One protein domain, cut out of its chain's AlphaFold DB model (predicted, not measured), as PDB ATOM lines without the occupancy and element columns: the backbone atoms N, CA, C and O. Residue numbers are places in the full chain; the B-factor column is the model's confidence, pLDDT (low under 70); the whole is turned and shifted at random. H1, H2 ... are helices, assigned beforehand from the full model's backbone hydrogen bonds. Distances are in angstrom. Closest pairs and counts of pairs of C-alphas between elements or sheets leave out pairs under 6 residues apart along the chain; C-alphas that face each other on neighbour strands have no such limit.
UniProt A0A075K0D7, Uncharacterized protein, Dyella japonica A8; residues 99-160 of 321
ATOM      1  N   THR A  99     117.863 142.226  94.599       93.50
ATOM      2  CA  THR A  99     118.063 143.342  93.669       93.50
ATOM      3  C   THR A  99     118.276 142.855  92.243       93.50
ATOM      4  O   THR A  99     117.671 143.388  91.314       93.50
ATOM      5  N   SER A 100     119.060 141.794  92.072       92.69
ATOM      6  CA  SER A 100     119.329 141.150  90.792       92.69
ATOM      7  C   SER A 100     118.082 140.445  90.267       92.69
ATOM      8  O   SER A 100     117.771 140.572  89.086       92.69
ATOM      9  N   ALA A 101     117.312 139.777  91.135       93.50
ATOM     10  CA  ALA A 101     116.043 139.155  90.756       93.50
ATOM     11  C   ALA A 101     115.018 140.196  90.285       93.50
ATOM     12  O   ALA A 101     114.401 140.035  89.231       93.50
ATOM     13  N   GLN A 102     114.882 141.304  91.020       94.62
ATOM     14  CA  GLN A 102     114.003 142.407  90.645       94.62
ATOM     15  C   GLN A 102     114.447 143.039  89.317       94.62
ATOM     16  O   GLN A 102     113.628 143.197  88.407       94.62
ATOM     17  N   TYR A 103     115.741 143.340  89.175       94.00
ATOM     18  CA  TYR A 103     116.297 143.923  87.956       94.00
ATOM     19  C   TYR A 103     116.097 143.000  86.751       94.00
ATOM     20  O   TYR A 103     115.518 143.418  85.753       94.00
ATOM     21  N   ALA A 104     116.485 141.727  86.856       93.06
ATOM     22  CA  ALA A 104     116.345 140.755  85.778       93.06
ATOM     23  C   ALA A 104     114.876 140.484  85.421       93.06
ATOM     24  O   ALA A 104     114.569 140.308  84.246       93.06
ATOM     25  N   SER A 105     113.953 140.518  86.392       93.50
ATOM     26  CA  SER A 105     112.515 140.364  86.119       93.50
ATOM     27  C   SER A 105     111.937 141.511  85.285       93.50
ATOM     28  O   SER A 105     111.027 141.292  84.486       93.50
ATOM     29  N   THR A 106     112.497 142.717  85.428       90.94
ATOM     30  CA  THR A 106     112.005 143.933  84.768       90.94
ATOM     31  C   THR A 106     112.741 144.211  83.455       90.94
ATOM     32  O   THR A 106     112.114 144.545  82.453       90.94
ATOM     33  N   PHE A 107     114.066 144.054  83.450       92.56
ATOM     34  CA  PHE A 107     114.960 144.512  82.382       92.56
ATOM     35  C   PHE A 107     115.681 143.382  81.637       92.56
ATOM     36  O   PHE A 107     116.439 143.660  80.709       92.56
ATOM     37  N   GLY A 108     115.474 142.114  82.007       89.31
ATOM     38  CA  GLY A 108     116.071 140.986  81.288       89.31
ATOM     39  C   GLY A 108     115.655 140.981  79.813       89.31
ATOM     40  O   GLY A 108     114.485 141.191  79.503       89.31
ATOM     41  N   SER A 109     116.588 140.738  78.888       86.31
ATOM     42  CA  SER A 109     116.305 140.745  77.443       86.31
ATOM     43  C   SER A 109     115.449 139.550  77.003       86.31
ATOM     44  O   SER A 109     114.554 139.689  76.170       86.31
ATOM     45  N   ASP A 110     115.676 138.387  77.612       92.69
ATOM     46  CA  ASP A 110     114.989 137.128  77.320       92.69
ATOM     47  C   ASP A 110     113.730 136.959  78.193       92.69
ATOM     48  O   ASP A 110     113.768 137.134  79.413       92.69
ATOM     49  N   SER A 111     112.598 136.616  77.565       87.44
ATOM     50  CA  SER A 111     111.327 136.361  78.248       87.44
ATOM     51  C   SER A 111     111.388 135.216  79.251       87.44
ATOM     52  O   SER A 111     110.768 135.323  80.309       87.44
ATOM     53  N   GLU A 112     112.132 134.148  78.963       90.75
ATOM     54  CA  GLU A 112     112.256 133.023  79.892       90.75
ATOM     55  C   GLU A 112     113.059 133.412  81.133       90.75
ATOM     56  O   GLU A 112     112.694 133.059  82.258       90.75
ATOM     57  N   VAL A 113     114.133 134.184  80.940       88.88
ATOM     58  CA  VAL A 113     114.959 134.707  82.036       88.88
ATOM     59  C   VAL A 113     114.139 135.655  82.906       88.88
ATOM     60  O   VAL A 113     114.150 135.506  84.127       88.88
ATOM     61  N   ARG A 114     113.354 136.565  82.305       93.88
ATOM     62  CA  ARG A 114     112.442 137.450  83.052       93.88
ATOM     63  C   ARG A 114     111.434 136.663  83.883       93.88
ATOM     64  O   ARG A 114     111.239 136.978  85.054       93.88
ATOM     65  N   ALA A 115     110.815 135.631  83.307       89.88
ATOM     66  CA  ALA A 115     109.832 134.807  84.008       89.88
ATOM     67  C   ALA A 115     110.450 134.071  85.211       89.88
ATOM     68  O   ALA A 115     109.880 134.082  86.305       89.88
ATOM     69  N   LYS A 116     111.642 133.484  85.038       92.94
ATOM     70  CA  LYS A 116     112.393 132.831  86.125       92.94
ATOM     71  C   LYS A 116     112.805 133.830  87.208       92.94
ATOM     72  O   LYS A 116     112.577 133.576  88.389       92.94
ATOM     73  N   ALA A 117     113.344 134.983  86.815       94.44
ATOM     74  CA  ALA A 117     113.735 136.050  87.730       94.44
ATOM     75  C   ALA A 117     112.546 136.574  88.547       94.44
ATOM     76  O   ALA A 117     112.659 136.753  89.758       94.44
ATOM     77  N   LEU A 118     111.383 136.749  87.910       95.81
ATOM     78  CA  LEU A 118     110.152 137.175  88.575       95.81
ATOM     79  C   LEU A 118     109.690 136.145  89.615       95.81
ATOM     80  O   LEU A 118     109.322 136.512  90.729       95.81
ATOM     81  N   ALA A 119     109.752 134.854  89.279       95.56
ATOM     82  CA  ALA A 119     109.415 133.784  90.214       95.56
ATOM     83  C   ALA A 119     110.353 133.771  91.435       95.56
ATOM     84  O   ALA A 119     109.877 133.649  92.566       95.56
ATOM     85  N   ILE A 120     111.663 133.952  91.225       96.19
ATOM     86  CA  ILE A 120     112.658 134.059  92.306       96.19
ATOM     87  C   ILE A 120     112.386 135.297  93.165       96.19
ATOM     88  O   ILE A 120     112.339 135.192  94.389       96.19
ATOM     89  N   TYR A 121     112.124 136.449  92.542       96.88
ATOM     90  CA  TYR A 121     111.781 137.687  93.242       96.88
ATOM     91  C   TYR A 121     110.546 137.502  94.142       96.88
ATOM     92  O   TYR A 121     110.572 137.858  95.322       96.88
ATOM     93  N   TYR A 122     109.490 136.856  93.639       97.62
ATOM     94  CA  TYR A 122     108.272 136.573  94.410       97.62
ATOM     95  C   TYR A 122     108.530 135.582  95.557       97.62
ATOM     96  O   TYR A 122     108.010 135.751  96.668       97.62
ATOM     97  N   ALA A 123     109.369 134.569  95.328       97.25
ATOM     98  CA  ALA A 123     109.774 133.613  96.356       97.25
ATOM     99  C   ALA A 123     110.601 134.283  97.472       97.25
ATOM    100  O   ALA A 123     110.360 134.040  98.656       97.25
ATOM    101  N   MET A 124     111.523 135.181  97.116       97.56
ATOM    102  CA  MET A 124     112.316 135.952  98.076       97.56
ATOM    103  C   MET A 124     111.447 136.920  98.888       97.56
ATOM    104  O   MET A 124     111.563 136.974 100.110       97.56
ATOM    105  N   MET A 125     110.522 137.640  98.244       97.81
ATOM    106  CA  MET A 125     109.605 138.565  98.928       97.81
ATOM    107  C   MET A 125     108.605 137.854  99.848       97.81
ATOM    108  O   MET A 125     108.229 138.394 100.889       97.81
ATOM    109  N   SER A 126     108.199 136.628  99.509       97.31
ATOM    110  CA  SER A 126     107.347 135.795 100.368       97.31
ATOM    111  C   SER A 126     108.109 135.095 101.501       97.31
ATOM    112  O   SER A 126     107.470 134.508 102.375       97.31
ATOM    113  N   GLY A 127     109.444 135.157 101.520       97.12
ATOM    114  CA  GLY A 127     110.269 134.465 102.510       97.12
ATOM    115  C   GLY A 127     110.376 132.958 102.298       97.12
ATOM    116  O   GLY A 127     110.743 132.238 103.221       97.12
ATOM    117  N   THR A 128     110.015 132.471 101.110       96.69
ATOM    118  CA  THR A 128     110.037 131.040 100.775       96.69
ATOM    119  C   THR A 128     111.328 130.612 100.077       96.69
ATOM    120  O   THR A 128     111.613 129.420 100.006       96.69
ATOM    121  N   HIS A 129     112.128 131.563  99.587       96.56
ATOM    122  CA  HIS A 129     113.438 131.300  98.992       96.56
ATOM    123  C   HIS A 129     114.546 131.241 100.058       96.56
ATOM    124  O   HIS A 129     114.497 131.982 101.040       96.56
ATOM    125  N   GLN A 130     115.586 130.430  99.851       95.62
ATOM    126  CA  GLN A 130     116.704 130.314 100.801       95.62
ATOM    127  C   GLN A 130     117.465 131.638 100.972       95.62
ATOM    128  O   GLN A 130     117.789 132.025 102.088       95.62
ATOM    129  N   ALA A 131     117.686 132.367  99.876       95.75
ATOM    130  CA  ALA A 131     118.329 133.684  99.884       95.75
ATOM    131  C   ALA A 131     117.340 134.842 100.148       95.75
ATOM    132  O   ALA A 131     117.524 135.953  99.654       95.75
ATOM    133  N   SER A 132     116.239 134.589 100.864       96.12
ATOM    134  CA  SER A 132     115.283 135.652 101.189       96.12
ATOM    135  C   SER A 132     115.913 136.672 102.149       96.12
ATOM    136  O   SER A 132     116.536 136.266 103.131       96.12
ATOM    137  N   PRO A 133     115.687 137.984 101.950       95.69
ATOM    138  CA  PRO A 133     116.112 138.993 102.915       95.69
ATOM    139  C   PRO A 133     115.486 138.761 104.299       95.69
ATOM    140  O   PRO A 133     114.421 138.129 104.387       95.69
ATOM    141  N   PRO A 134     116.076 139.325 105.368       96.88
ATOM    142  CA  PRO A 134     115.475 139.326 106.696       96.88
ATOM    143  C   PRO A 134     114.034 139.848 106.678       96.88
ATOM    144  O   PRO A 134     113.678 140.737 105.901       96.88
ATOM    145  N   PHE A 135     113.195 139.326 107.574       96.38
ATOM    146  CA  PHE A 135     111.777 139.693 107.659       96.38
ATOM    147  C   PHE A 135     111.551 141.216 107.748       96.38
ATOM    148  O   PHE A 135     110.671 141.748 107.072       96.38
ATOM    149  N   SER A 136     112.374 141.932 108.524       97.06
ATOM    150  CA  SER A 136     112.309 143.394 108.651       97.06
ATOM    151  C   SER A 136     112.499 144.117 107.316       97.06
ATOM    152  O   SER A 136     111.766 145.062 107.021       97.06
ATOM    153  N   ASP A 137     113.436 143.650 106.489       96.25
ATOM    154  CA  ASP A 137     113.725 144.247 105.186       96.25
ATOM    155  C   ASP A 137     112.599 143.981 104.197       96.25
ATOM    156  O   ASP A 137     112.157 144.904 103.514       96.25
ATOM    157  N   ARG A 138     112.056 142.759 104.180       96.19
ATOM    158  CA  ARG A 138     110.897 142.432 103.337       96.19
ATOM    159  C   ARG A 138     109.672 143.258 103.717       96.19
ATOM    160  O   ARG A 138     108.990 143.775 102.839       96.19
ATOM    161  N   MET A 139     109.421 143.443 105.015       97.00
ATOM    162  CA  MET A 139     108.339 144.305 105.502       97.00
ATOM    163  C   MET A 139     108.542 145.771 105.120       97.00
ATOM    164  O   MET A 139     107.562 146.447 104.813       97.00
ATOM    165  N   ARG A 140     109.785 146.270 105.133       95.69
ATOM    166  CA  ARG A 140     110.106 147.620 104.652       95.69
ATOM    167  C   ARG A 140     109.828 147.736 103.156       95.69
ATOM    168  O   ARG A 140     109.061 148.603 102.770       95.69
ATOM    169  N   LEU A 141     110.374 146.827 102.351       93.88
ATOM    170  CA  LEU A 141     110.203 146.825 100.897       93.88
ATOM    171  C   LEU A 141     108.731 146.727 100.495       93.88
ATOM    172  O   LEU A 141     108.285 147.464  99.626       93.88
ATOM    173  N   MET A 142     107.953 145.882 101.175       93.56
ATOM    174  CA  MET A 142     106.532 145.685 100.893       93.56
ATOM    175  C   MET A 142     105.663 146.926 101.152       93.56
ATOM    176  O   MET A 142     104.573 147.021 100.593       93.56
ATOM    177  N   LYS A 143     106.112 147.892 101.967       92.62
ATOM    178  CA  LYS A 143     105.377 149.157 102.151       92.62
ATOM    179  C   LYS A 143     105.339 149.999 100.875       92.62
ATOM    180  O   LYS A 143     104.327 150.674 100.652       92.62
ATOM    181  N   ASP A 144     106.395 149.883 100.073       91.06
ATOM    182  CA  ASP A 144     106.650 150.660  98.859       91.06
ATOM    183  C   ASP A 144     106.362 149.853  97.577       91.06
ATOM    184  O   ASP A 144     106.624 150.323  96.475       91.06
ATOM    185  N   GLN A 145     105.838 148.627  97.701       92.38
ATOM    186  CA  GLN A 145     105.417 147.831  96.548       92.38
ATOM    187  C   GLN A 145     103.987 148.183  96.130       92.38
ATOM    188  O   GLN A 145     103.058 148.089  96.935       92.38
ATOM    189  N   ASP A 146     103.832 148.478  94.840       92.06
ATOM    190  CA  ASP A 146     102.539 148.684  94.171       92.06
ATOM    191  C   ASP A 146     102.253 147.602  93.106       92.06
ATOM    192  O   ASP A 146     101.226 147.630  92.427       92.06
ATOM    193  N   ASP A 147     103.146 146.615  92.943       94.19
ATOM    194  CA  ASP A 147     102.864 145.459  92.090       94.19
ATOM    195  C   ASP A 147     101.810 144.562  92.757       94.19
ATOM    196  O   ASP A 147     102.087 143.751  93.647       94.19
ATOM    197  N   ARG A 148     100.571 144.685  92.280       94.12
ATOM    198  CA  ARG A 148      99.430 143.900  92.749       94.12
ATOM    199  C   ARG A 148      99.646 142.389  92.626       94.12
ATOM    200  O   ARG A 148      99.145 141.646  93.474       94.12
ATOM    201  N   ALA A 149     100.341 141.912  91.592       93.75
ATOM    202  CA  ALA A 149     100.584 140.483  91.409       93.75
ATOM    203  C   ALA A 149     101.547 139.952  92.482       93.75
ATOM    204  O   ALA A 149     101.273 138.906  93.082       93.75
ATOM    205  N   LEU A 150     102.585 140.723  92.811       96.06
ATOM    206  CA  LEU A 150     103.479 140.441  93.931       96.06
ATOM    207  C   LEU A 150     102.718 140.446  95.261       96.06
ATOM    208  O   LEU A 150     102.823 139.491  96.031       96.06
ATOM    209  N   LEU A 151     101.916 141.481  95.529       96.94
ATOM    210  CA  LEU A 151     101.140 141.588  96.769       96.94
ATOM    211  C   LEU A 151     100.173 140.405  96.940       96.94
ATOM    212  O   LEU A 151     100.083 139.828  98.023       96.94
ATOM    213  N   LEU A 152      99.487 139.988  95.869       96.00
ATOM    214  CA  LEU A 152      98.635 138.792  95.880       96.00
ATOM    215  C   LEU A 152      99.442 137.521  96.157       96.00
ATOM    216  O   LEU A 152      99.019 136.687  96.961       96.00
ATOM    217  N   HIS A 153     100.604 137.373  95.520       96.75
ATOM    218  CA  HIS A 153     101.477 136.229  95.751       96.75
ATOM    219  C   HIS A 153     101.912 136.153  97.219       96.75
ATOM    220  O   HIS A 153     101.758 135.107  97.852       96.75
ATOM    221  N   VAL A 154     102.387 137.264  97.789       97.25
ATOM    222  CA  VAL A 154     102.835 137.338  99.184       97.25
ATOM    223  C   VAL A 154     101.681 137.091 100.153       97.25
ATOM    224  O   VAL A 154     101.860 136.337 101.105       97.25
ATOM    225  N   ALA A 155     100.485 137.624  99.898       97.31
ATOM    226  CA  ALA A 155      99.299 137.371 100.717       97.31
ATOM    227  C   ALA A 155      98.946 135.874 100.820       97.31
ATOM    228  O   ALA A 155      98.536 135.400 101.880       97.31
ATOM    229  N   ILE A 156      99.129 135.116  99.734       96.94
ATOM    230  CA  ILE A 156      98.797 133.686  99.673       96.94
ATOM    231  C   ILE A 156      99.951 132.817 100.193       96.94
ATOM    232  O   ILE A 156      99.720 131.858 100.933       96.94
ATOM    233  N   ARG A 157     101.188 133.123  99.783       97.19
ATOM    234  CA  ARG A 157     102.362 132.242  99.920       97.19
ATOM    235  C   ARG A 157     103.366 132.692 100.979       97.19
ATOM    236  O   ARG A 157     104.314 131.956 101.225       97.19
ATOM    237  N   GLY A 158     103.171 133.855 101.600       95.62
ATOM    238  CA  GLY A 158     104.076 134.390 102.616       95.62
ATOM    239  C   GLY A 158     104.319 133.411 103.768       95.62
ATOM    240  O   GLY A 158     103.363 132.883 104.344       95.62
ATOM    241  N   ALA A 159     105.592 133.191 104.099       95.75
ATOM    242  CA  ALA A 159     106.016 132.298 105.172       95.75
ATOM    243  C   ALA A 159     105.510 132.789 106.539       95.75
ATOM    244  O   ALA A 159     104.942 132.014 107.313       95.75
ATOM    245  N   GLU A 160     105.630 134.091 106.817       96.94
ATOM    246  CA  GLU A 160     105.164 134.679 108.071       96.94
ATOM    247  C   GLU A 160     103.743 135.252 107.964       96.94
ATOM    248  O   GLU A 160     103.351 135.899 106.989       96.94
TER     249      GLU A 160
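This is residues 99 to 160 of the 321 residues of an uncharacterized protein of Dyella japonica A8 (UniProt A0A075K0D7). A long helix, H2, runs along the longest axis, with the shorter H1 folded back along it as a helical hairpin. Near the last residues of H2 are two more short helices: H4 packs on it with a small contact, H3 is close by more loosely, and residues 143 to 148 stick out between those two. The printed part has 62 residues with four named helices, H1 to H4 in order, and no named strand; its class is all helix. It is compact, with a radius of gyration of the C-alphas of 11.1 A, and spans 32 by 23 by 18 A.

Start at H1, residues 99 to 107, and go on to H2, residues 111 to 125: they touch, closest at the C-alphas of Ser 105 and Arg 114, 4.2 A apart. This hairpin runs opposite ways at a tilt of 37 degrees, only just steep. Next comes H3, residues 135 to 143, close to H2 but not clearly touching, with the closest C-alphas, Met 125 and Arg 138, 6.0 A apart. H4, residues 148 to 157, touches H2 at residues 122 to 125 alone, closest at the C-alphas of Tyr 122 and Leu 150, 6.2 A, the same way at a steep tilt of 54 degrees. H1 is apart from H3 and H4. In H1, H2 and H4 every O i to N i+4 pair is within hydrogen-bond range; in H3, 4 of 5 are.

Find C-alpha 99 at (118.063, 143.342, 93.669), where H1 begins its 11.8 A. H2 runs 20.9 A to C-alpha 125 at (109.605, 138.565, 98.928). H3 spans 12.7 A, and H4 spans 14.0 A to C-alpha 157 at (102.362, 132.242, 99.920).

Look at Ser 109 and Glu 160 for the two C-alphas farthest apart, 33.2 A. The printed part has no cut, and no link is long. No printed residue is under 70 in pLDDT.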